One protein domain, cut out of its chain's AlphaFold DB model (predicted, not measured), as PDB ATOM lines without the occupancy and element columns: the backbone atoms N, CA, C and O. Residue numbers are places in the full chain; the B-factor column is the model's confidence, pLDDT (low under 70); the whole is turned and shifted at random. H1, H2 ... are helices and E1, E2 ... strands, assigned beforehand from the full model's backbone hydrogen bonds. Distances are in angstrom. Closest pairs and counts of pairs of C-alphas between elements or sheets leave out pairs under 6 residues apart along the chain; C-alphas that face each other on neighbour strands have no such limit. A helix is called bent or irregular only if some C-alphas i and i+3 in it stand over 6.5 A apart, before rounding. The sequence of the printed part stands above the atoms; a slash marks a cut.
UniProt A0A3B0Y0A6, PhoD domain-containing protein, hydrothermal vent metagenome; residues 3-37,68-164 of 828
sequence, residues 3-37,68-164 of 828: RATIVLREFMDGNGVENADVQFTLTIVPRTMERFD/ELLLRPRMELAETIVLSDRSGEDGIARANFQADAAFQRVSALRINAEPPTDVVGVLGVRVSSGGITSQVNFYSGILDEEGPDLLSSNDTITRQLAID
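What this domain is: This is residues 3 to 37 and 68 to 164 of the 828 residues of the protein "PhoD domain-containing protein" of hydrothermal vent metagenome (UniProt A0A3B0Y0A6). Two twisted sheets lie partly face to face as a sandwich, their strands crossed at 45 degrees: a larger sheet of E2, E3, E4, E6 and E7 and a smaller one of E5, E1 and E8. At one end, bent E2 and its partner E3 run on beyond the smaller sheet, and short H1 packs over E2. The 132 printed residues, mostly strand, hold one named helix and eight named strands, in order E1 E2 E3 E4 E5 H1 E6 E7 E8. The larger sheet is branched and antiparallel, the smaller, E5 E1 E8, mixed. The whole is elongated, 52 by 32 by 28 A, and only just compact, close to loose, with a radius of gyration of the C-alphas of 16.8 A.

Where its parts are: E2, residues 21 to 35, spans 42.0 A from C-alpha 21 at (-42.950, 35.005, 31.140) and bends by 55 degrees at residue 32. E6 is residues 118 to 129, 35.9 A; E7 132 to 140; E4 79 to 86; E3 69 to 73. E1, residues 3 to 10, E5, 92 to 97, and E8, 156 to 163, make the smaller sheet; E8 ends at (-43.677, 22.981, 33.115). H1 is residues 100 to 107.

How they stand to each other: E3 (N 32 to O 72, 3.0 A) and E4 (N 24 to O 83, 2.8 A) lie on one side of E2, E6 (N 25 to O 124, 2.7 A) on the other, these pairs within hydrogen-bond range. E6 and E7 form a hairpin, N 125 to O 136 at 2.8 A. E1 is antiparallel to E5, N 4 to O 95 at 2.8 A, and parallel to E8, N 7 to O 159 at 2.8 A. Between the sheets, the closest C-alphas of E4 and E5, Arg 86 and Ala 93, are 5.6 A apart. H1 is on the larger sheet, over E2, at a height of 8.2 A; their closest C-alphas, Val 106 and Pro 30, are 6.2 A apart. In H1 every O i to N i+4 pair is within hydrogen-bond range.

The domain as a whole: The farthest C-alphas, Asp 13 and Ala 113, are 54.3 A apart. Residues 38 to 67 are not printed; C-alphas 37 and 68 are 9.1 A apart. The link E7 to E8 is long. The pLDDT is under 70 at residues 12 to 13, 34 to 37, 68 to 72 and 130 to 155.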
ATOM      1  N   ARG A   3     -24.484  34.140  29.720       84.88
ATOM      2  CA  ARG A   3     -25.654  33.875  28.867       84.88
ATOM      3  C   ARG A   3     -26.456  32.724  29.453       84.88
ATOM      4  O   ARG A   3     -25.916  31.646  29.649       84.88
ATOM      5  N   ALA A   4     -27.740  32.926  29.691       85.44
ATOM      6  CA  ALA A   4     -28.660  31.881  30.111       85.44
ATOM      7  C   ALA A   4     -29.664  31.608  28.989       85.44
ATOM      8  O   ALA A   4     -30.222  32.540  28.414       85.44
ATOM      9  N   THR A   5     -29.879  30.338  28.672       87.75
ATOM     10  CA  THR A   5     -30.913  29.843  27.763       87.75
ATOM     11  C   THR A   5     -31.730  28.799  28.511       87.75
ATOM     12  O   THR A   5     -31.185  27.800  28.980       87.75
ATOM     13  N   ILE A   6     -33.032  29.027  28.628       84.81
ATOM     14  CA  ILE A   6     -33.966  28.087  29.242       84.81
ATOM     15  C   ILE A   6     -34.889  27.569  28.155       84.81
ATOM     16  O   ILE A   6     -35.487  28.356  27.427       84.81
ATOM     17  N   VAL A   7     -34.973  26.248  28.040       86.56
ATOM     18  CA  VAL A   7     -35.898  25.553  27.148       86.56
ATOM     19  C   VAL A   7     -37.060  25.057  27.995       86.56
ATOM     20  O   VAL A   7     -36.912  24.108  28.762       86.56
ATOM     21  N   LEU A   8     -38.205  25.715  27.887       82.62
ATOM     22  CA  LEU A   8     -39.430  25.307  28.554       82.62
ATOM     23  C   LEU A   8     -40.104  24.211  27.749       82.62
ATOM     24  O   LEU A   8     -40.327  24.359  26.546       82.62
ATOM     25  N   ARG A   9     -40.425  23.113  28.419       81.19
ATOM     26  CA  ARG A   9     -41.113  21.976  27.825       81.19
ATOM     27  C   ARG A   9     -42.352  21.664  28.633       81.19
ATOM     28  O   ARG A   9     -42.270  21.627  29.855       81.19
ATOM     29  N   GLU A  10     -43.477  21.426  27.984       75.12
ATOM     30  CA  GLU A  10     -44.621  20.846  28.675       75.12
ATOM     31  C   GLU A  10     -44.232  19.470  29.201       75.12
ATOM     32  O   GLU A  10     -43.590  18.676  28.506       75.12
ATOM     33  N   PHE A  11     -44.607  19.187  30.446       73.69
ATOM     34  CA  PHE A  11     -44.304  17.911  31.080       73.69
ATOM     35  C   PHE A  11     -44.868  16.721  30.286       73.69
ATOM     36  O   PHE A  11     -44.273  15.651  30.281       73.69
ATOM     37  N   MET A  12     -46.004  16.909  29.609       68.81
ATOM     38  CA  MET A  12     -46.834  15.827  29.076       68.81
ATOM     39  C   MET A  12     -46.376  15.276  27.727       68.81
ATOM     40  O   MET A  12     -46.390  14.062  27.530       68.81
ATOM     41  N   ASP A  13     -46.025  16.148  26.788       69.62
ATOM     42  CA  ASP A  13     -45.691  15.790  25.405       69.62
ATOM     43  C   ASP A  13     -44.341  16.368  24.952       69.62
ATOM     44  O   ASP A  13     -43.875  16.087  23.846       69.62
ATOM     45  N   GLY A  14     -43.672  17.140  25.817       73.62
ATOM     46  CA  GLY A  14     -42.406  17.784  25.502       73.62
ATOM     47  C   GLY A  14     -42.535  18.905  24.468       73.62
ATOM     48  O   GLY A  14     -41.526  19.290  23.864       73.62
ATOM     49  N   ASN A  15     -43.731  19.448  24.239       79.88
ATOM     50  CA  ASN A  15     -43.901  20.622  23.392       79.88
ATOM     51  C   ASN A  15     -43.247  21.856  24.019       79.88
ATOM     52  O   ASN A  15     -43.037  21.924  25.228       79.88
ATOM     53  N   GLY A  16     -42.840  22.813  23.183       82.19
ATOM     54  CA  GLY A  16     -42.308  24.085  23.667       82.19
ATOM     55  C   GLY A  16     -43.415  24.894  24.335       82.19
ATOM     56  O   GLY A  16     -44.475  25.067  23.742       82.19
ATOM     57  N   VAL A  17     -43.179  25.396  25.550       82.12
ATOM     58  CA  VAL A  17     -44.153  26.280  26.212       82.12
ATOM     59  C   VAL A  17     -44.003  27.679  25.629       82.12
ATOM     60  O   VAL A  17     -43.039  28.370  25.950       82.12
ATOM     61  N   GLU A  18     -44.931  28.091  24.772       86.00
ATOM     62  CA  GLU A  18     -44.914  29.414  24.143       86.00
ATOM     63  C   GLU A  18     -45.434  30.507  25.092       86.00
ATOM     64  O   GLU A  18     -46.329  30.279  25.907       86.00
ATOM     65  N   ASN A  19     -44.922  31.734  24.953       85.19
ATOM     66  CA  ASN A  19     -45.432  32.941  25.612       85.19
ATOM     67  C   ASN A  19     -45.390  32.918  27.152       85.19
ATOM     68  O   ASN A  19     -45.999  33.778  27.789       85.19
ATOM     69  N   ALA A  20     -44.640  31.998  27.761       86.25
ATOM     70  CA  ALA A  20     -44.364  32.030  29.191       86.25
ATOM     71  C   ALA A  20     -43.442  33.207  29.532       86.25
ATOM     72  O   ALA A  20     -42.403  33.391  28.886       86.25
ATOM     73  N   ASP A  21     -43.796  33.961  30.572       90.00
ATOM     74  CA  ASP A  21     -42.950  35.005  31.140       90.00
ATOM     75  C   ASP A  21     -41.845  34.341  31.976       90.00
ATOM     76  O   ASP A  21     -42.117  33.621  32.937       90.00
ATOM     77  N   VAL A  22     -40.582  34.574  31.621       89.06
ATOM     78  CA  VAL A  22     -39.420  33.995  32.303       89.06
ATOM     79  C   VAL A  22     -38.602  35.103  32.942       89.06
ATOM     80  O   VAL A  22     -38.015  35.938  32.261       89.06
ATOM     81  N   GLN A  23     -38.528  35.098  34.265       92.31
ATOM     82  CA  GLN A  23     -37.641  35.940  35.048       92.31
ATOM     83  C   GLN A  23     -36.368  35.167  35.394       92.31
ATOM     84  O   GLN A  23     -36.413  34.090  35.979       92.31
ATOM     85  N   PHE A  24     -35.223  35.752  35.073       88.69
ATOM     86  CA  PHE A  24     -33.909  35.227  35.402       88.69
ATOM     87  C   PHE A  24     -33.287  36.103  36.487       88.69
ATOM     88  O   PHE A  24     -33.188  37.318  36.324       88.69
ATOM     89  N   THR A  25     -32.819  35.492  37.562       87.19
ATOM     90  CA  THR A  25     -32.247  36.156  38.731       87.19
ATOM     91  C   THR A  25     -30.841  35.625  38.948       87.19
ATOM     92  O   THR A  25     -30.675  34.493  39.377       87.19
ATOM     93  N   LEU A  26     -29.815  36.419  38.668       86.12
ATOM     94  CA  LEU A  26     -28.435  36.074  38.994       86.12
ATOM     95  C   LEU A  26     -28.060  36.703  40.338       86.12
ATOM     96  O   LEU A  26     -27.946  37.924  40.430       86.12
ATOM     97  N   THR A  27     -27.851  35.879  41.360       84.75
ATOM     98  CA  THR A  27     -27.442  36.304  42.704       84.75
ATOM     99  C   THR A  27     -25.962  36.006  42.912       84.75
ATOM    100  O   THR A  27     -25.546  34.854  42.867       84.75
ATOM    101  N   ILE A  28     -25.161  37.040  43.140       85.81
ATOM    102  CA  ILE A  28     -23.709  36.967  43.305       85.81
ATOM    103  C   ILE A  28     -23.400  37.098  44.793       85.81
ATOM    104  O   ILE A  28     -23.637  38.152  45.380       85.81
ATOM    105  N   VAL A  29     -22.903  36.031  45.413       83.44
ATOM    106  CA  VAL A  29     -22.814  35.881  46.871       83.44
ATOM    107  C   VAL A  29     -21.360  35.666  47.293       83.44
ATOM    108  O   VAL A  29     -20.706  34.782  46.739       83.44
ATOM    109  N   PRO A  30     -20.834  36.408  48.282       85.81
ATOM    110  CA  PRO A  30     -19.543  36.091  48.878       85.81
ATOM    111  C   PRO A  30     -19.688  34.928  49.869       85.81
ATOM    112  O   PRO A  30     -20.654  34.886  50.639       85.81
ATOM    113  N   ARG A  31     -18.719  34.009  49.907       83.00
ATOM    114  CA  ARG A  31     -18.651  32.967  50.942       83.00
ATOM    115  C   ARG A  31     -17.433  33.156  51.829       83.00
ATOM    116  O   ARG A  31     -16.380  33.601  51.378       83.00
ATOM    117  N   THR A  32     -17.578  32.814  53.101       80.75
ATOM    118  CA  THR A  32     -16.493  32.858  54.086       80.75
ATOM    119  C   THR A  32     -16.326  31.510  54.753       80.75
ATOM    120  O   THR A  32     -17.314  30.857  55.090       80.75
ATOM    121  N   MET A  33     -15.078  31.105  54.977       77.69
ATOM    122  CA  MET A  33     -14.772  29.968  55.841       77.69
ATOM    123  C   MET A  33     -15.119  30.297  57.293       77.69
ATOM    124  O   MET A  33     -14.523  31.186  57.901       77.69
ATOM    125  N   GLU A  34     -16.056  29.548  57.861       68.56
ATOM    126  CA  GLU A  34     -16.433  29.647  59.268       68.56
ATOM    127  C   GLU A  34     -16.213  28.305  59.971       68.56
ATOM    128  O   GLU A  34     -16.406  27.235  59.388       68.56
ATOM    129  N   ARG A  35     -15.789  28.352  61.241       51.94
ATOM    130  CA  ARG A  35     -15.742  27.159  62.094       51.94
ATOM    131  C   ARG A  35     -17.151  26.841  62.566       51.94
ATOM    132  O   ARG A  35     -17.770  27.665  63.233       51.94
ATOM    133  N   PHE A  36     -17.623  25.641  62.260       46.47
ATOM    134  CA  PHE A  36     -18.870  25.127  62.807       46.47
ATOM    135  C   PHE A  36     -18.694  24.806  64.304       46.47
ATOM    136  O   PHE A  36     -17.814  24.020  64.654       46.47
ATOM    137  N   ASP A  37     -19.486  25.429  65.186       42.66
ATOM    138  CA  ASP A  37     -19.425  25.217  66.645       42.66
ATOM    139  C   ASP A  37     -20.542  24.312  67.202       42.66
ATOM    140  O   ASP A  37     -20.589  24.062  68.404       42.66
ATOM    141  N   GLU A  68     -15.175  21.228  61.010       46.50
ATOM    142  CA  GLU A  68     -15.055  21.386  59.579       46.50
ATOM    143  C   GLU A  68     -15.213  22.872  59.308       46.50
ATOM    144  O   GLU A  68     -16.137  23.540  59.784       46.50
ATOM    145  N   LEU A  69     -14.230  23.416  58.601       54.16
ATOM    146  CA  LEU A  69     -14.349  24.746  58.045       54.16
ATOM    147  C   LEU A  69     -15.349  24.640  56.894       54.16
ATOM    148  O   LEU A  69     -15.069  23.984  55.893       54.16
ATOM    149  N   LEU A  70     -16.521  25.245  57.063       57.44
ATOM    150  CA  LEU A  70     -17.564  25.263  56.043       57.44
ATOM    151  C   LEU A  70     -17.562  26.621  55.347       57.44
ATOM    152  O   LEU A  70     -17.517  27.669  55.996       57.44
ATOM    153  N   LEU A  71     -17.644  26.594  54.018       63.78
ATOM    154  CA  LEU A  71     -17.885  27.783  53.208       63.78
ATOM    155  C   LEU A  71     -19.340  28.209  53.388       63.78
ATOM    156  O   LEU A  71     -20.246  27.591  52.829       63.78
ATOM    157  N   ARG A  72     -19.568  29.265  54.172       68.50
ATOM    158  CA  ARG A  72     -20.907  29.814  54.383       68.50
ATOM    159  C   ARG A  72     -21.174  30.996  53.453       68.50
ATOM    160  O   ARG A  72     -20.428  31.976  53.493       68.50
ATOM    161  N   PRO A  73     -22.232  30.937  52.631       73.00
ATOM    162  CA  PRO A  73     -22.676  32.068  51.829       73.00
ATOM    163  C   PRO A  73     -23.290  33.159  52.702       73.00
ATOM    164  O   PRO A  73     -24.142  32.898  53.551       73.00
ATOM    165  N   ARG A  74     -22.870  34.401  52.464       78.12
ATOM    166  CA  ARG A  74     -23.350  35.598  53.161       78.12
ATOM    167  C   ARG A  74     -24.401  36.281  52.301       78.12
ATOM    168  O   ARG A  74     -24.123  37.253  51.596       78.12
ATOM    169  N   MET A  75     -25.604  35.708  52.304       78.00
ATOM    170  CA  MET A  75     -26.728  36.162  51.475       78.00
ATOM    171  C   MET A  75     -27.087  37.633  51.722       78.00
ATOM    172  O   MET A  75     -27.540  38.316  50.810       78.00
ATOM    173  N   GLU A  76     -26.831  38.149  52.925       81.88
ATOM    174  CA  GLU A  76     -27.038  39.552  53.293       81.88
ATOM    175  C   GLU A  76     -26.085  40.530  52.587       81.88
ATOM    176  O   GLU A  76     -26.335  41.734  52.568       81.88
ATOM    177  N   LEU A  77     -25.000  40.017  52.003       86.56
ATOM    178  CA  LEU A  77     -23.995  40.772  51.254       86.56
ATOM    179  C   LEU A  77     -24.054  40.497  49.745       86.56
ATOM    180  O   LEU A  77     -23.172  40.937  49.005       86.56
ATOM    181  N   ALA A  78     -25.056  39.744  49.293       85.06
ATOM    182  CA  ALA A  78     -25.199  39.372  47.899       85.06
ATOM    183  C   ALA A  78     -25.631  40.556  47.023       85.06
ATOM    184  O   ALA A  78     -26.375  41.440  47.450       85.06
ATOM    185  N   GLU A  79     -25.211  40.536  45.760       90.38
ATOM    186  CA  GLU A  79     -25.714  41.440  44.728       90.38
ATOM    187  C   GLU A  79     -26.560  40.659  43.716       90.38
ATOM    188  O   GLU A  79     -26.124  39.633  43.200       90.38
ATOM    189  N   THR A  80     -27.762  41.143  43.405       89.25
ATOM    190  CA  THR A  80     -28.696  40.450  42.507       89.25
ATOM    191  C   THR A  80     -28.944  41.246  41.230       89.25
ATOM    192  O   THR A  80     -29.242  42.439  41.274       89.25
ATOM    193  N   ILE A  81     -28.885  40.570  40.084       90.69
ATOM    194  CA  ILE A  81     -29.279  41.100  38.777       90.69
ATOM    195  C   ILE A  81     -30.513  40.331  38.312       90.69
ATOM    196  O   ILE A  81     -30.480  39.107  38.234       90.69
ATOM    197  N   VAL A  82     -31.589  41.040  37.972       92.62
ATOM    198  CA  VAL A  82     -32.833  40.435  37.476       92.62
ATOM    199  C   VAL A  82     -33.065  40.858  36.031       92.62
ATOM    200  O   VAL A  82     -33.026  42.046  35.712       92.62
ATOM    201  N   LEU A  83     -33.306  39.884  35.163       94.75
ATOM    202  CA  LEU A  83     -33.691  40.062  33.767       94.75
ATOM    203  C   LEU A  83     -34.993  39.306  33.502       94.75
ATOM    204  O   LEU A  83     -35.406  38.450  34.285       94.75
ATOM    205  N   SER A  84     -35.672  39.628  32.410       94.31
ATOM    206  CA  SER A  84     -36.879  38.909  32.005       94.31
ATOM    207  C   SER A  84     -36.933  38.769  30.493       94.31
ATOM    208  O   SER A  84     -36.432  39.636  29.778       94.31
ATOM    209  N   ASP A  85     -37.530  37.678  30.036       95.12
ATOM    210  CA  ASP A  85     -37.776  37.372  28.631       95.12
ATOM    211  C   ASP A  85     -39.114  36.632  28.487       95.12
ATOM    212  O   ASP A  85     -39.701  36.207  29.486       95.12
ATOM    213  N   ARG A  86     -39.592  36.464  27.253       92.81
ATOM    214  CA  ARG A  86     -40.684  35.536  26.934       92.81
ATOM    215  C   ARG A  86     -40.197  34.416  26.044       92.81
ATOM    216  O   ARG A  86     -39.436  34.641  25.109       92.81
ATOM    217  N   SER A  87     -40.684  33.218  26.327       91.19
ATOM    218  CA  SER A  87     -40.433  32.049  25.486       91.19
ATOM    219  C   SER A  87     -41.114  32.169  24.118       91.19
ATOM    220  O   SER A  87     -42.247  32.643  24.014       91.19
ATOM    221  N   GLY A  88     -40.407  31.749  23.065       88.31
ATOM    222  CA  GLY A  88     -40.972  31.584  21.719       88.31
ATOM    223  C   GLY A  88     -41.716  30.254  21.544       88.31
ATOM    224  O   GLY A  88     -41.832  29.482  22.490       88.31
ATOM    225  N   GLU A  89     -42.177  29.956  20.322       84.50
ATOM    226  CA  GLU A  89     -42.876  28.693  19.976       84.50
ATOM    227  C   GLU A  89     -42.031  27.437  20.266       84.50
ATOM    228  O   GLU A  89     -42.549  26.355  20.528       84.50
ATOM    229  N   ASP A  90     -40.705  27.574  20.249       86.69
ATOM    230  CA  ASP A  90     -39.754  26.516  20.601       86.69
ATOM    231  C   ASP A  90     -39.582  26.323  22.121       86.69
ATOM    232  O   ASP A  90     -38.803  25.467  22.554       86.69
ATOM    233  N   GLY A  91     -40.295  27.114  22.931       88.69
ATOM    234  CA  GLY A  91     -40.197  27.159  24.384       88.69
ATOM    235  C   GLY A  91     -38.955  27.883  24.901       88.69
ATOM    236  O   GLY A  91     -38.658  27.806  26.092       88.69
ATOM    237  N   ILE A  92     -38.176  28.559  24.047       92.62
ATOM    238  CA  ILE A  92     -36.864  29.080  24.446       92.62
ATOM    239  C   ILE A  92     -36.947  30.527  24.936       92.62
ATOM    240  O   ILE A  92     -37.338  31.417  24.186       92.62
ATOM    241  N   ALA A  93     -36.456  30.771  26.154       92.00
ATOM    242  CA  ALA A  93     -36.215  32.097  26.729       92.00
ATOM    243  C   ALA A  93     -34.716  32.315  26.995       92.00
ATOM    244  O   ALA A  93     -33.985  31.372  27.321       92.00
ATOM    245  N   ARG A  94     -34.224  33.551  26.860       93.69
ATOM    246  CA  ARG A  94     -32.795  33.886  26.957       93.69
ATOM    247  C   ARG A  94     -32.541  35.133  27.805       93.69
ATOM    248  O   ARG A  94     -33.233  36.136  27.695       93.69
ATOM    249  N   ALA A  95     -31.458  35.120  28.577       91.75
ATOM    250  CA  ALA A  95     -30.981  36.280  29.327       91.75
ATOM    251  C   ALA A  95     -29.466  36.463  29.181       91.75
ATOM    252  O   ALA A  95     -28.707  35.497  29.174       91.75
ATOM    253  N   ASN A  96     -29.016  37.716  29.089       91.38
ATOM    254  CA  ASN A  96     -27.598  38.070  28.977       91.38
ATOM    255  C   ASN A  96     -27.198  39.007  30.123       91.38
ATOM    256  O   ASN A  96     -27.474  40.206  30.083       91.38
ATOM    257  N   PHE A  97     -26.515  38.474  31.133       86.69
ATOM    258  CA  PHE A  97     -26.089  39.207  32.320       86.69
ATOM    259  C   PHE A  97     -24.729  39.884  32.128       86.69
ATOM    260  O   PHE A  97     -23.728  39.248  31.780       86.69
ATOM    261  N   GLN A  98     -24.665  41.177  32.443       88.44
ATOM    262  CA  GLN A  98     -23.418  41.937  32.565       88.44
ATOM    263  C   GLN A  98     -22.937  41.894  34.026       88.44
ATOM    264  O   GLN A  98     -23.093  42.857  34.771       88.44
ATOM    265  N   ALA A  99     -22.411  40.742  34.451       81.56
ATOM    266  CA  ALA A  99     -22.126  40.448  35.861       81.56
ATOM    267  C   ALA A  99     -20.739  40.907  36.357       81.56
ATOM    268  O   ALA A  99     -20.518  40.979  37.563       81.56
ATOM    269  N   ASP A 100     -19.810  41.245  35.456       80.50
ATOM    270  CA  ASP A 100     -18.389  41.449  35.783       80.50
ATOM    271  C   ASP A 100     -18.175  42.521  36.873       80.50
ATOM    272  O   ASP A 100     -17.403  42.325  37.810       80.50
ATOM    273  N   ALA A 101     -18.911  43.635  36.802       82.38
ATOM    274  CA  ALA A 101     -18.810  44.710  37.789       82.38
ATOM    275  C   ALA A 101     -19.379  44.319  39.167       82.38
ATOM    276  O   ALA A 101     -18.897  44.809  40.186       82.38
ATOM    277  N   ALA A 102     -20.392  43.451  39.203       83.94
ATOM    278  CA  ALA A 102     -20.989  42.964  40.443       83.94
ATOM    279  C   ALA A 102     -20.067  41.945  41.128       83.94
ATOM    280  O   ALA A 102     -19.764  42.092  42.309       83.94
ATOM    281  N   PHE A 103     -19.485  41.006  40.371       82.62
ATOM    282  CA  PHE A 103     -18.438  40.117  40.891       82.62
ATOM    283  C   PHE A 103     -17.242  40.897  41.453       82.62
ATOM    284  O   PHE A 103     -16.742  40.564  42.527       82.62
ATOM    285  N   GLN A 104     -16.809  41.972  40.785       83.00
ATOM    286  CA  GLN A 104     -15.741  42.842  41.293       83.00
ATOM    287  C   GLN A 104     -16.115  43.537  42.609       83.00
ATOM    288  O   GLN A 104     -15.280  43.639  43.504       83.00
ATOM    289  N   ARG A 105     -17.359  44.009  42.755       87.50
ATOM    290  CA  ARG A 105     -17.822  44.642  44.001       87.50
ATOM    291  C   ARG A 105     -17.907  43.646  45.147       87.50
ATOM    292  O   ARG A 105     -17.402  43.936  46.226       87.50
ATOM    293  N   VAL A 106     -18.502  42.480  44.903       84.62
ATOM    294  CA  VAL A 106     -18.687  41.440  45.922       84.62
ATOM    295  C   VAL A 106     -17.341  40.850  46.361       84.62
ATOM    296  O   VAL A 106     -17.106  40.692  47.554       84.62
ATOM    297  N   SER A 107     -16.400  40.629  45.437       81.75
ATOM    298  CA  SER A 107     -15.035  40.176  45.785       81.75
ATOM    299  C   SER A 107     -14.206  41.242  46.512       81.75
ATOM    300  O   SER A 107     -13.297  40.920  47.279       81.75
ATOM    301  N   ALA A 108     -14.523  42.526  46.319       86.44
ATOM    302  CA  ALA A 108     -13.885  43.620  47.043       86.44
ATOM    303  C   ALA A 108     -14.415  43.806  48.478       86.44
ATOM    304  O   ALA A 108     -13.830  44.589  49.232       86.44
ATOM    305  N   LEU A 109     -15.479  43.096  48.883       88.56
ATOM    306  CA  LEU A 109     -16.003  43.170  50.248       88.56
ATOM    307  C   LEU A 109     -14.963  42.715  51.278       88.56
ATOM    308  O   LEU A 109     -14.024  41.970  50.987       88.56
ATOM    309  N   ARG A 110     -15.120  43.204  52.509       87.56
ATOM    310  CA  ARG A 110     -14.315  42.784  53.657       87.56
ATOM    311  C   ARG A 110     -15.240  42.344  54.778       87.56
ATOM    312  O   ARG A 110     -15.997  43.155  55.306       87.56
ATOM    313  N   ILE A 111     -15.177  41.065  55.124       80.06
ATOM    314  CA  ILE A 111     -15.996  40.417  56.146       80.06
ATOM    315  C   ILE A 111     -15.063  40.155  57.325       80.06
ATOM    316  O   ILE A 111     -14.093  39.418  57.202       80.06
ATOM    317  N   ASN A 112     -15.298  40.831  58.452       82.25
ATOM    318  CA  ASN A 112     -14.380  40.833  59.601       82.25
ATOM    319  C   ASN A 112     -12.935  41.244  59.241       82.25
ATOM    320  O   ASN A 112     -11.979  40.678  59.754       82.25
ATOM    321  N   ALA A 113     -12.795  42.251  58.369       83.06
ATOM    322  CA  ALA A 113     -11.529  42.763  57.825       83.06
ATOM    323  C   ALA A 113     -10.766  41.827  56.864       83.06
ATOM    324  O   ALA A 113      -9.786  42.268  56.265       83.06
ATOM    325  N   GLU A 114     -11.262  40.615  56.620       81.69
ATOM    326  CA  GLU A 114     -10.706  39.678  55.640       81.69
ATOM    327  C   GLU A 114     -11.501  39.720  54.324       81.69
ATOM    328  O   GLU A 114     -12.697  40.037  54.331       81.69
ATOM    329  N   PRO A 115     -10.878  39.459  53.161       83.06
ATOM    330  CA  PRO A 115     -11.628  39.228  51.931       83.06
ATOM    331  C   PRO A 115     -12.513  37.973  52.061       83.06
ATOM    332  O   PRO A 115     -12.189  37.075  52.843       83.06
ATOM    333  N   PRO A 116     -13.622  37.883  51.304       83.44
ATOM    334  CA  PRO A 116     -14.355  36.629  51.189       83.44
ATOM    335  C   PRO A 116     -13.434  35.524  50.660       83.44
ATOM    336  O   PRO A 116     -12.517  35.797  49.886       83.44
ATOM    337  N   THR A 117     -13.685  34.286  51.088       83.44
ATOM    338  CA  THR A 117     -12.935  33.115  50.620       83.44
ATOM    339  C   THR A 117     -13.154  32.913  49.127       83.44
ATOM    340  O   THR A 117     -12.196  32.715  48.394       83.44
ATOM    341  N   ASP A 118     -14.399  33.063  48.673       74.69
ATOM    342  CA  ASP A 118     -14.744  33.084  47.257       74.69
ATOM    343  C   ASP A 118     -16.025  33.894  47.000       74.69
ATOM    344  O   ASP A 118     -16.665  34.417  47.919       74.69
ATOM    345  N   VAL A 119     -16.385  34.024  45.722       74.56
ATOM    346  CA  VAL A 119     -17.648  34.618  45.281       74.56
ATOM    347  C   VAL A 119     -18.309  33.683  44.278       74.56
ATOM    348  O   VAL A 119     -17.671  33.270  43.311       74.56
ATOM    349  N   VAL A 120     -19.591  33.392  44.490       71.81
ATOM    350  CA  VAL A 120     -20.383  32.462  43.674       71.81
ATOM    351  C   VAL A 120     -21.547  33.163  42.989       71.81
ATOM    352  O   VAL A 120     -22.125  34.091  43.548       71.81
ATOM    353  N   GLY A 121     -21.902  32.721  41.783       73.56
ATOM    354  CA  GLY A 121     -23.102  33.163  41.071       73.56
ATOM    355  C   GLY A 121     -24.181  32.082  41.091       73.56
ATOM    356  O   GLY A 121     -23.941  30.957  40.669       73.56
ATOM    357  N   VAL A 122     -25.385  32.417  41.543       74.38
ATOM    358  CA  VAL A 122     -26.540  31.508  41.584       74.38
ATOM    359  C   VAL A 122     -27.597  32.015  40.613       74.38
ATOM    360  O   VAL A 122     -28.075  33.140  40.764       74.38
ATOM    361  N   LEU A 123     -27.964  31.208  39.615       76.56
ATOM    362  CA  LEU A 123     -29.004  31.557  38.648       76.56
ATOM    363  C   LEU A 123     -30.356  30.996  39.105       76.56
ATOM    364  O   LEU A 123     -30.654  29.826  38.911       76.56
ATOM    365  N   GLY A 124     -31.212  31.849  39.647       76.00
ATOM    366  CA  GLY A 124     -32.640  31.587  39.787       76.00
ATOM    367  C   GLY A 124     -33.380  31.803  38.469       76.00
ATOM    368  O   GLY A 124     -33.123  32.770  37.753       76.00
ATOM    369  N   VAL A 125     -34.332  30.937  38.158       78.38
ATOM    370  CA  VAL A 125     -35.281  31.112  37.060       78.38
ATOM    371  C   VAL A 125     -36.681  30.938  37.615       78.38
ATOM    372  O   VAL A 125     -36.998  29.921  38.224       78.38
ATOM    373  N   ARG A 126     -37.528  31.936  37.398       81.81
ATOM    374  CA  ARG A 126     -38.957  31.883  37.680       81.81
ATOM    375  C   ARG A 126     -39.701  31.961  36.358       81.81
ATOM    376  O   ARG A 126     -39.496  32.894  35.593       81.81
ATOM    377  N   VAL A 127     -40.557  30.991  36.102       80.31
ATOM    378  CA  VAL A 127     -41.379  30.898  34.901       80.31
ATOM    379  C   VAL A 127     -42.824  31.045  35.310       80.31
ATOM    380  O   VAL A 127     -43.267  30.339  36.208       80.31
ATOM    381  N   SER A 128     -43.550  31.924  34.640       79.75
ATOM    382  CA  SER A 128     -44.989  32.079  34.791       79.75
ATOM    383  C   SER A 128     -45.655  31.813  33.442       79.75
ATOM    384  O   SER A 128     -45.455  32.555  32.483       79.75
ATOM    385  N   SER A 129     -46.445  30.743  33.359       75.88
ATOM    386  CA  SER A 129     -47.201  30.366  32.159       75.88
ATOM    387  C   SER A 129     -48.605  29.930  32.546       75.88
ATOM    388  O   SER A 129     -48.776  29.189  33.510       75.88
ATOM    389  N   GLY A 130     -49.626  30.413  31.835       64.06
ATOM    390  CA  GLY A 130     -51.015  30.006  32.079       64.06
ATOM    391  C   GLY A 130     -51.520  30.257  33.508       64.06
ATOM    392  O   GLY A 130     -52.475  29.615  33.916       64.06
ATOM    393  N   GLY A 131     -50.892  31.167  34.269       59.94
ATOM    394  CA  GLY A 131     -51.201  31.433  35.682       59.94
ATOM    395  C   GLY A 131     -50.462  30.548  36.695       59.94
ATOM    396  O   GLY A 131     -50.592  30.775  37.894       59.94
ATOM    397  N   ILE A 132     -49.642  29.600  36.236       62.25
ATOM    398  CA  ILE A 132     -48.796  28.750  37.080       62.25
ATOM    399  C   ILE A 132     -47.392  29.328  37.113       62.25
ATOM    400  O   ILE A 132     -46.841  29.696  36.074       62.25
ATOM    401  N   THR A 133     -46.823  29.421  38.315       68.44
ATOM    402  CA  THR A 133     -45.457  29.903  38.516       68.44
ATOM    403  C   THR A 133     -44.570  28.775  39.022       68.44
ATOM    404  O   THR A 133     -44.753  28.296  40.135       68.44
ATOM    405  N   SER A 134     -43.579  28.386  38.226       65.38
ATOM    406  CA  SER A 134     -42.524  27.452  38.621       65.38
ATOM    407  C   SER A 134     -41.241  28.229  38.882       65.38
ATOM    408  O   SER A 134     -40.863  29.093  38.092       65.38
ATOM    409  N   GLN A 135     -40.545  27.937  39.976       65.69
ATOM    410  CA  GLN A 135     -39.240  28.527  40.257       65.69
ATOM    411  C   GLN A 135     -38.209  27.421  40.443       65.69
ATOM    412  O   GLN A 135     -38.403  26.520  41.249       65.69
ATOM    413  N   VAL A 136     -37.103  27.520  39.714       61.41
ATOM    414  CA  VAL A 136     -35.954  26.627  39.846       61.41
ATOM    415  C   VAL A 136     -34.711  27.471  40.029       61.41
ATOM    416  O   VAL A 136     -34.458  28.399  39.263       61.41
ATOM    417  N   ASN A 137     -33.934  27.156  41.057       52.12
ATOM    418  CA  ASN A 137     -32.622  27.748  41.248       52.12
ATOM    419  C   ASN A 137     -31.582  26.757  40.730       52.12
ATOM    420  O   ASN A 137     -31.592  25.592  41.104       52.12
ATOM    421  N   PHE A 138     -30.708  27.219  39.846       56.34
ATOM    422  CA  PHE A 138     -29.569  26.470  39.343       56.34
ATOM    423  C   PHE A 138     -28.315  27.012  40.027       56.34
ATOM    424  O   PHE A 138     -27.996  28.203  39.892       56.34
ATOM    425  N   TYR A 139     -27.589  26.161  40.749       45.28
ATOM    426  CA  TYR A 139     -26.262  26.528  41.224       45.28
ATOM    427  C   TYR A 139     -25.257  26.458  40.073       45.28
ATOM    428  O   TYR A 139     -25.293  25.569  39.221       45.28
ATOM    429  N   SER A 140     -24.373  27.453  40.017       41.34
ATOM    430  CA  SER A 140     -23.370  27.560  38.961       41.34
ATOM    431  C   SER A 140     -22.129  28.335  39.433       41.34
ATOM    432  O   SER A 140     -21.984  29.523  39.152       41.34
ATOM    433  N   GLY A 141     -21.220  27.645  40.131       42.12
ATOM    434  CA  GLY A 141     -19.786  27.978  40.188       42.12
ATOM    435  C   GLY A 141     -19.217  28.678  41.434       42.12
ATOM    436  O   GLY A 141     -19.781  29.642  41.947       42.12
ATOM    437  N   ILE A 142     -18.041  28.171  41.849       39.56
ATOM    438  CA  ILE A 142     -17.126  28.536  42.956       39.56
ATOM    439  C   ILE A 142     -15.861  29.194  42.385       39.56
ATOM    440  O   ILE A 142     -15.394  28.723  41.362       39.56
ATOM    441  N   LEU A 143     -15.245  30.187  43.039       32.81
ATOM    442  CA  LEU A 143     -13.852  30.586  42.757       32.81
ATOM    443  C   LEU A 143     -12.891  29.921  43.764       32.81
ATOM    444  O   LEU A 143     -12.674  30.493  44.820       32.81
ATOM    445  N   ASP A 144     -12.299  28.764  43.446       31.89
ATOM    446  CA  ASP A 144     -11.001  28.356  44.024       31.89
ATOM    447  C   ASP A 144     -10.250  27.364  43.107       31.89
ATOM    448  O   ASP A 144     -10.848  26.792  42.194       31.89
ATOM    449  N   GLU A 145      -8.935  27.214  43.306       34.16
ATOM    450  CA  GLU A 145      -7.944  26.766  42.301       34.16
ATOM    451  C   GLU A 145      -8.148  25.384  41.617       34.16
ATOM    452  O   GLU A 145      -7.553  25.188  40.559       34.16
ATOM    453  N   GLU A 146      -9.002  24.453  42.082       31.17
ATOM    454  CA  GLU A 146      -9.206  23.138  41.416       31.17
ATOM    455  C   GLU A 146     -10.653  22.548  41.508       31.17
ATOM    456  O   GLU A 146     -10.897  21.626  42.276       31.17
ATOM    457  N   GLY A 147     -11.588  23.025  40.658       29.61
ATOM    458  CA  GLY A 147     -12.798  22.335  40.102       29.61
ATOM    459  C   GLY A 147     -13.961  21.854  41.021       29.61
ATOM    460  O   GLY A 147     -13.802  21.810  42.236       29.61
ATOM    461  N   PRO A 148     -15.138  21.422  40.474       33.88
ATOM    462  CA  PRO A 148     -15.668  21.537  39.104       33.88
ATOM    463  C   PRO A 148     -16.858  22.528  38.953       33.88
ATOM    464  O   PRO A 148     -17.547  22.872  39.908       33.88
ATOM    465  N   ASP A 149     -17.079  22.951  37.701       34.50
ATOM    466  CA  ASP A 149     -18.169  23.774  37.134       34.50
ATOM    467  C   ASP A 149     -18.226  25.274  37.489       34.50
ATOM    468  O   ASP A 149     -19.160  25.793  38.098       34.50
ATOM    469  N   LEU A 150     -17.210  25.998  37.010       45.03
ATOM    470  CA  LEU A 150     -17.073  27.460  37.029       45.03
ATOM    471  C   LEU A 150     -17.991  28.167  36.006       45.03
ATOM    472  O   LEU A 150     -18.023  27.769  34.844       45.03
ATOM    473  N   LEU A 151     -18.615  29.294  36.392       42.41
ATOM    474  CA  LEU A 151     -18.994  30.358  35.449       42.41
ATOM    475  C   LEU A 151     -17.916  31.453  35.438       42.41
ATOM    476  O   LEU A 151     -17.883  32.346  36.281       42.41
ATOM    477  N   SER A 152     -17.026  31.390  34.464       48.25
ATOM    478  CA  SER A 152     -16.187  32.485  33.994       48.25
ATOM    479  C   SER A 152     -16.994  33.554  33.233       48.25
ATOM    480  O   SER A 152     -18.154  33.377  32.856       48.25
ATOM    481  N   SER A 153     -16.365  34.698  32.952       48.03
ATOM    482  CA  SER A 153     -16.987  35.884  32.344       48.03
ATOM    483  C   SER A 153     -17.463  35.735  30.881       48.03
ATOM    484  O   SER A 153     -17.694  36.754  30.229       48.03
ATOM    485  N   ASN A 154     -17.683  34.523  30.363       59.31
ATOM    486  CA  ASN A 154     -18.282  34.261  29.044       59.31
ATOM    487  C   ASN A 154     -19.150  32.987  28.974       59.31
ATOM    488  O   ASN A 154     -19.437  32.508  27.873       59.31
ATOM    489  N   ASP A 155     -19.579  32.430  30.107       64.81
ATOM    490  CA  ASP A 155     -20.265  31.139  30.095       64.81
ATOM    491  C   ASP A 155     -21.703  31.175  29.578       64.81
ATOM    492  O   ASP A 155     -22.426  32.171  29.687       64.81
ATOM    493  N   THR A 156     -22.099  30.052  28.974       71.75
ATOM    494  CA  THR A 156     -23.445  29.814  28.449       71.75
ATOM    495  C   THR A 156     -24.102  28.681  29.228       71.75
ATOM    496  O   THR A 156     -23.707  27.525  29.119       71.75
ATOM    497  N   ILE A 157     -25.139  29.012  29.984       73.25
ATOM    498  CA  ILE A 157     -25.963  28.072  30.735       73.25
ATOM    499  C   ILE A 157     -27.143  27.702  29.849       73.25
ATOM    500  O   ILE A 157     -27.918  28.574  29.463       73.25
ATOM    501  N   THR A 158     -27.291  26.418  29.534       78.94
ATOM    502  CA  THR A 158     -28.511  25.895  28.910       78.94
ATOM    503  C   THR A 158     -29.159  24.900  29.858       78.94
ATOM    504  O   THR A 158     -28.497  23.969  30.327       78.94
ATOM    505  N   ARG A 159     -30.437  25.111  30.179       77.31
ATOM    506  CA  ARG A 159     -31.234  24.188  30.996       77.31
ATOM    507  C   ARG A 159     -32.596  23.980  30.361       77.31
ATOM    508  O   ARG A 159     -33.153  24.895  29.762       77.31
ATOM    509  N   GLN A 160     -33.116  22.771  30.500       75.94
ATOM    510  CA  GLN A 160     -34.490  22.453  30.150       75.94
ATOM    511  C   GLN A 160     -35.316  22.440  31.431       75.94
ATOM    512  O   GLN A 160     -34.885  21.857  32.424       75.94
ATOM    513  N   LEU A 161     -36.477  23.085  31.408       72.69
ATOM    514  CA  LEU A 161     -37.424  23.071  32.512       72.69
ATOM    515  C   LEU A 161     -38.735  22.464  32.028       72.69
ATOM    516  O   LEU A 161     -39.313  22.948  31.056       72.69
ATOM    517  N   ALA A 162     -39.189  21.416  32.709       74.12
ATOM    518  CA  ALA A 162     -40.527  20.892  32.500       74.12
ATOM    519  C   ALA A 162     -41.532  21.783  33.243       74.12
ATOM    520  O   ALA A 162     -41.384  22.004  34.446       74.12
ATOM    521  N   ILE A 163     -42.526  22.304  32.528       73.50
ATOM    522  CA  ILE A 163     -43.677  22.981  33.115       73.50
ATOM    523  C   ILE A 163     -44.771  21.948  33.308       73.50
ATOM    524  O   ILE A 163     -45.207  21.279  32.369       73.50
ATOM    525  N   ASP A 164     -45.169  21.818  34.559       76.50
ATOM    526  CA  ASP A 164     -46.083  20.810  35.046       76.50
ATOM    527  C   ASP A 164     -47.309  21.519  35.613       76.50
ATOM    528  O   ASP A 164     -47.217  22.221  36.619       76.50
TER     529      ASP A 164